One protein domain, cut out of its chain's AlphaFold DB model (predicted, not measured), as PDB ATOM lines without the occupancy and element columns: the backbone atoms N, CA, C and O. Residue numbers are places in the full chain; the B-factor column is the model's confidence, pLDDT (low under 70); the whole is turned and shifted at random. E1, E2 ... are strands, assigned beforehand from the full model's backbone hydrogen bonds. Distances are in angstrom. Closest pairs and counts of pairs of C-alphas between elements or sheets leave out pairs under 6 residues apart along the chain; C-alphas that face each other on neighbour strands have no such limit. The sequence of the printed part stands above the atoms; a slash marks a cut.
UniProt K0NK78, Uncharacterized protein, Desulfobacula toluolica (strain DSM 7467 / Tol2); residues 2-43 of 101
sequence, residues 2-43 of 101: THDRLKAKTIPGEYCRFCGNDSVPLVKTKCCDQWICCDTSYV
ATOM      1  N   THR A   2      85.211 110.955 108.055       71.44
ATOM      2  CA  THR A   2      86.316 109.987 108.130       71.44
ATOM      3  C   THR A   2      86.539 109.344 106.764       71.44
ATOM      4  O   THR A   2      85.778 108.473 106.359       71.44
ATOM      5  N   HIS A   3      87.585 109.790 106.067       83.50
ATOM      6  CA  HIS A   3      88.139 109.121 104.875       83.50
ATOM      7  C   HIS A   3      89.349 108.240 105.221       83.50
ATOM      8  O   HIS A   3      89.916 107.575 104.361       83.50
ATOM      9  N   ASP A   4      89.778 108.292 106.481       86.69
ATOM     10  CA  ASP A   4      90.894 107.533 107.025       86.69
ATOM     11  C   ASP A   4      90.381 106.187 107.542       86.69
ATOM     12  O   ASP A   4      89.662 106.138 108.543       86.69
ATOM     13  N   ARG A   5      90.739 105.103 106.851       85.50
ATOM     14  CA  ARG A   5      90.271 103.746 107.168       85.50
ATOM     15  C   ARG A   5      90.639 103.317 108.577       85.50
ATOM     16  O   ARG A   5      89.823 102.708 109.252       85.50
ATOM     17  N   LEU A   6      91.816 103.709 109.067       84.62
ATOM     18  CA  LEU A   6      92.275 103.347 110.411       84.62
ATOM     19  C   LEU A   6      91.441 104.007 111.518       84.62
ATOM     20  O   LEU A   6      91.539 103.631 112.681       84.62
ATOM     21  N   LYS A   7      90.614 104.996 111.161       88.06
ATOM     22  CA  LYS A   7      89.694 105.694 112.063       88.06
ATOM     23  C   LYS A   7      88.229 105.341 111.806       88.06
ATOM     24  O   LYS A   7      87.351 106.002 112.370       88.06
ATOM     25  N   ALA A   8      87.948 104.369 110.933       90.25
ATOM     26  CA  ALA A   8      86.587 103.920 110.682       90.25
ATOM     27  C   ALA A   8      85.969 103.382 111.979       90.25
ATOM     28  O   ALA A   8      86.623 102.737 112.797       90.25
ATOM     29  N   LYS A   9      84.690 103.688 112.182       91.81
ATOM     30  CA  LYS A   9      83.910 103.280 113.355       91.81
ATOM     31  C   LYS A   9      82.453 103.117 112.958       91.81
ATOM     32  O   LYS A   9      82.054 103.602 111.899       91.81
ATOM     33  N   THR A  10      81.670 102.437 113.785       93.50
ATOM     34  CA  THR A  10      80.215 102.403 113.613       93.50
ATOM     35  C   THR A  10      79.645 103.812 113.794       93.50
ATOM     36  O   THR A  10      80.163 104.619 114.577       93.50
ATOM     37  N   ILE A  11      78.601 104.137 113.034       93.81
ATOM     38  CA  ILE A  11      77.969 105.459 113.045       93.81
ATOM     39  C   ILE A  11      76.465 105.251 113.275       93.81
ATOM     40  O   ILE A  11      75.815 104.646 112.428       93.81
ATOM     41  N   PRO A  12      75.894 105.719 114.403       95.31
ATOM     42  CA  PRO A  12      74.468 105.559 114.674       95.31
ATOM     43  C   PRO A  12      73.593 106.168 113.571       95.31
ATOM     44  O   PRO A  12      73.769 107.334 113.221       95.31
ATOM     45  N   GLY A  13      72.642 105.382 113.059       94.88
ATOM     46  CA  GLY A  13      71.730 105.796 111.987       94.88
ATOM     47  C   GLY A  13      72.328 105.744 110.579       94.88
ATOM     48  O   GLY A  13      71.658 106.138 109.631       94.88
ATOM     49  N   GLU A  14      73.560 105.258 110.434       95.69
ATOM     50  CA  GLU A  14      74.216 105.070 109.143       95.69
ATOM     51  C   GLU A  14      74.510 103.599 108.867       95.69
ATOM     52  O   GLU A  14      74.553 102.764 109.768       95.69
ATOM     53  N   TYR A  15      74.713 103.291 107.590       96.25
ATOM     54  CA  TYR A  15      74.892 101.931 107.102       96.25
ATOM     55  C   TYR A  15      75.684 101.915 105.796       96.25
ATOM     56  O   TYR A  15      75.788 102.921 105.087       96.25
ATOM     57  N   CYS A  16      76.255 100.763 105.459       95.94
ATOM     58  CA  CYS A  16      76.957 100.577 104.197       95.94
ATOM     59  C   CYS A  16      75.979 100.665 103.020       95.94
ATOM     60  O   CYS A  16      75.086  99.832 102.899       95.94
ATOM     61  N   ARG A  17      76.191 101.604 102.098       96.56
ATOM     62  CA  ARG A  17      75.322 101.791 100.921       96.56
ATOM     63  C   ARG A  17      75.386 100.640  99.909       96.56
ATOM     64  O   ARG A  17      74.554 100.530  99.020       96.56
ATOM     65  N   PHE A  18      76.367  99.750 100.045       95.12
ATOM     66  CA  PHE A  18      76.574  98.615  99.142       95.12
ATOM     67  C   PHE A  18      75.957  97.309  99.656       95.12
ATOM     68  O   PHE A  18      75.352  96.571  98.878       95.12
ATOM     69  N   CYS A  19      76.066  97.030 100.959       94.88
ATOM     70  CA  CYS A  19      75.560  95.788 101.557       94.88
ATOM     71  C   CYS A  19      74.464  95.975 102.613       94.88
ATOM     72  O   CYS A  19      73.924  94.983 103.089       94.88
ATOM     73  N   GLY A  20      74.154  97.211 103.009       95.31
ATOM     74  CA  GLY A  20      73.126  97.527 104.005       95.31
ATOM     75  C   GLY A  20      73.547  97.314 105.462       95.31
ATOM     76  O   GLY A  20      72.765  97.599 106.359       95.31
ATOM     77  N   ASN A  21      74.765  96.831 105.731       94.62
ATOM     78  CA  ASN A  21      75.207  96.552 107.099       94.62
ATOM     79  C   ASN A  21      75.435  97.853 107.895       94.62
ATOM     80  O   ASN A  21      76.221  98.709 107.477       94.62
ATOM     81  N   ASP A  22      74.763  97.977 109.038       94.62
ATOM     82  CA  ASP A  22      74.788  99.117 109.968       94.62
ATOM     83  C   ASP A  22      75.636  98.864 111.230       94.62
ATOM     84  O   ASP A  22      75.921  99.771 112.013       94.62
ATOM     85  N   SER A  23      76.087  97.624 111.414       93.25
ATOM     86  CA  SER A  23      76.746  97.137 112.627       93.25
ATOM     87  C   SER A  23      78.264  97.011 112.457       93.25
ATOM     88  O   SER A  23      78.935  96.305 113.207       93.25
ATOM     89  N   VAL A  24      78.822  97.703 111.459       91.75
ATOM     90  CA  VAL A  24      80.230  97.625 111.047       91.75
ATOM     91  C   VAL A  24      80.885  99.003 110.963       91.75
ATOM     92  O   VAL A  24      80.190 100.003 110.765       91.75
ATOM     93  N   PRO A  25      82.222  99.094 111.091       92.44
ATOM     94  CA  PRO A  25      82.925 100.343 110.853       92.44
ATOM     95  C   PRO A  25      82.679 100.873 109.439       92.44
ATOM     96  O   PRO A  25      82.803 100.137 108.459       92.44
ATOM     97  N   LEU A  26      82.345 102.160 109.336       94.50
ATOM     98  CA  LEU A  26      82.090 102.834 108.068       94.50
ATOM     99  C   LEU A  26      83.192 103.851 107.763       94.50
ATOM    100  O   LEU A  26      83.660 104.583 108.641       94.50
ATOM    101  N   VAL A  27      83.567 103.926 106.490       93.75
ATOM    102  CA  VAL A  27      84.425 104.973 105.929       93.75
ATOM    103  C   VAL A  27      83.690 105.640 104.775       93.75
ATOM    104  O   VAL A  27      82.904 104.997 104.081       93.75
ATOM    105  N   LYS A  28      83.911 106.942 104.576       94.88
ATOM    106  CA  LYS A  28      83.339 107.657 103.433       94.88
ATOM    107  C   LYS A  28      84.327 107.636 102.277       94.88
ATOM    108  O   LYS A  28      85.468 108.073 102.466       94.88
ATOM    109  N   THR A  29      83.911 107.132 101.119       93.88
ATOM    110  CA  THR A  29      84.775 107.019  99.938       93.88
ATOM    111  C   THR A  29      85.110 108.394  99.362       93.88
ATOM    112  O   THR A  29      84.282 109.301  99.357       93.88
ATOM    113  N   LYS A  30      86.339 108.561  98.859       93.00
ATOM    114  CA  LYS A  30      86.757 109.812  98.199       93.00
ATOM    115  C   LYS A  30      86.266 109.914  96.753       93.00
ATOM    116  O   LYS A  30      86.079 111.016  96.259       93.00
ATOM    117  N   CYS A  31      86.062 108.773  96.096       94.94
ATOM    118  CA  CYS A  31      85.664 108.681  94.693       94.94
ATOM    119  C   CYS A  31      84.184 109.031  94.452       94.94
ATOM    120  O   CYS A  31      83.875 109.689  93.464       94.94
ATOM    121  N   CYS A  32      83.268 108.615  95.333       94.44
ATOM    122  CA  CYS A  32      81.817 108.746  95.117       94.44
ATOM    123  C   CYS A  32      81.015 109.201  96.347       94.44
ATOM    124  O   CYS A  32      79.783 109.193  96.318       94.44
ATOM    125  N   ASP A  33      81.707 109.600  97.417       94.19
ATOM    126  CA  ASP A  33      81.131 110.142  98.653       94.19
ATOM    127  C   ASP A  33      80.089 109.226  99.331       94.19
ATOM    128  O   ASP A  33      79.147 109.689  99.976       94.19
ATOM    129  N   GLN A  34      80.265 107.905  99.213       95.44
ATOM    130  CA  GLN A  34      79.383 106.898  99.815       95.44
ATOM    131  C   GLN A  34      79.940 106.381 101.142       95.44
ATOM    132  O   GLN A  34      81.150 106.189 101.289       95.44
ATOM    133  N   TRP A  35      79.055 106.101 102.103       95.88
ATOM    134  CA  TRP A  35      79.412 105.335 103.298       95.88
ATOM    135  C   TRP A  35      79.520 103.853 102.953       95.88
ATOM    136  O   TRP A  35      78.565 103.241 102.471       95.88
ATOM    137  N   ILE A  36      80.688 103.271 103.215       95.50
ATOM    138  CA  ILE A  36      80.985 101.877 102.898       95.50
ATOM    139  C   ILE A  36      81.613 101.180 104.103       95.50
ATOM    140  O   ILE A  36      82.376 101.790 104.858       95.50
ATOM    141  N   CYS A  37      81.276  99.907 104.304       94.19
ATOM    142  CA  CYS A  37      81.858  99.124 105.383       94.19
ATOM    143  C   CYS A  37      83.346  98.867 105.121       94.19
ATOM    144  O   CYS A  37      83.743  98.563 103.994       94.19
ATOM    145  N   CYS A  38      84.155  99.010 106.166       89.56
ATOM    146  CA  CYS A  38      85.608  98.983 106.101       89.56
ATOM    147  C   CYS A  38      86.163  98.091 107.205       89.56
ATOM    148  O   CYS A  38      85.844  98.297 108.377       89.56
ATOM    149  N   ASP A  39      87.052  97.168 106.843       77.19
ATOM    150  CA  ASP A  39      87.912  96.535 107.832       77.19
ATOM    151  C   ASP A  39      89.033  97.506 108.213       77.19
ATOM    152  O   ASP A  39      89.674  98.113 107.351       77.19
ATOM    153  N   THR A  40      89.267  97.681 109.507       71.62
ATOM    154  CA  THR A  40      90.417  98.438 110.018       71.62
ATOM    155  C   THR A  40      91.598  97.523 110.334       71.62
ATOM    156  O   THR A  40      92.669  98.005 110.702       71.62
ATOM    157  N   SER A  41      91.407  96.204 110.248       68.31
ATOM    158  CA  SER A  41      92.437  95.207 110.495       68.31
ATOM    159  C   SER A  41      93.323  95.047 109.256       68.31
ATOM    160  O   SER A  41      92.865  94.750 108.159       68.31
ATOM    161  N   TYR A  42      94.630  95.246 109.423       62.75
ATOM    162  CA  TYR A  42      95.617  95.137 108.338       62.75
ATOM    163  C   TYR A  42      95.867  93.678 107.888       62.75
ATOM    164  O   TYR A  42      96.691  93.420 107.018       62.75
ATOM    165  N   VAL A  43      95.206  92.700 108.515       64.12
ATOM    166  CA  VAL A  43      95.566  91.273 108.436       64.12
ATOM    167  C   VAL A  43      94.641  90.487 107.499       64.12
ATOM    168  O   VAL A  43      94.905  89.323 107.207       64.12
TER     169      VAL A  43
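Overview. This is residues 2 to 43 of the 101 residues of an uncharacterized protein of Desulfobacula toluolica (strain DSM 7467 / Tol2) (UniProt K0NK78). This domain has little regular structure: a small two-stranded hairpin, E1 and E2, with a long unnamed stretch, residues 2 to 25, that passes over one face of it and folds back at Gly 13. The printed part has 42 residues, only 6 of them in the named strands E1 then E2, an antiparallel sheet; the class is all strand, with no named helix. The whole is compact, with a radius of gyration of the C-alphas of 9.4 A and spans of 24 by 23 by 16 A.

Along the chain. Find C-alpha 26 at (82.090, 102.834, 108.068); from there E1, residues 26 to 28, runs 6.8 A. E2, residues 35 to 37, runs 7.0 A to C-alpha 37 at (81.858, 99.124, 105.383).

Arrangement. Look at E1 and E2, a hairpin with a short link and 140 degrees between directions. C-alphas 28 and 35 face each other at 4.6 A. N 27 and O 36 are within hydrogen-bond range at 2.9 A.

Size, cuts and confidence. The farthest C-alphas, Gly 13 and Val 43, are 28.1 A apart. The printed part has no cut. Look at residues 41 to 43 for pLDDT under 70.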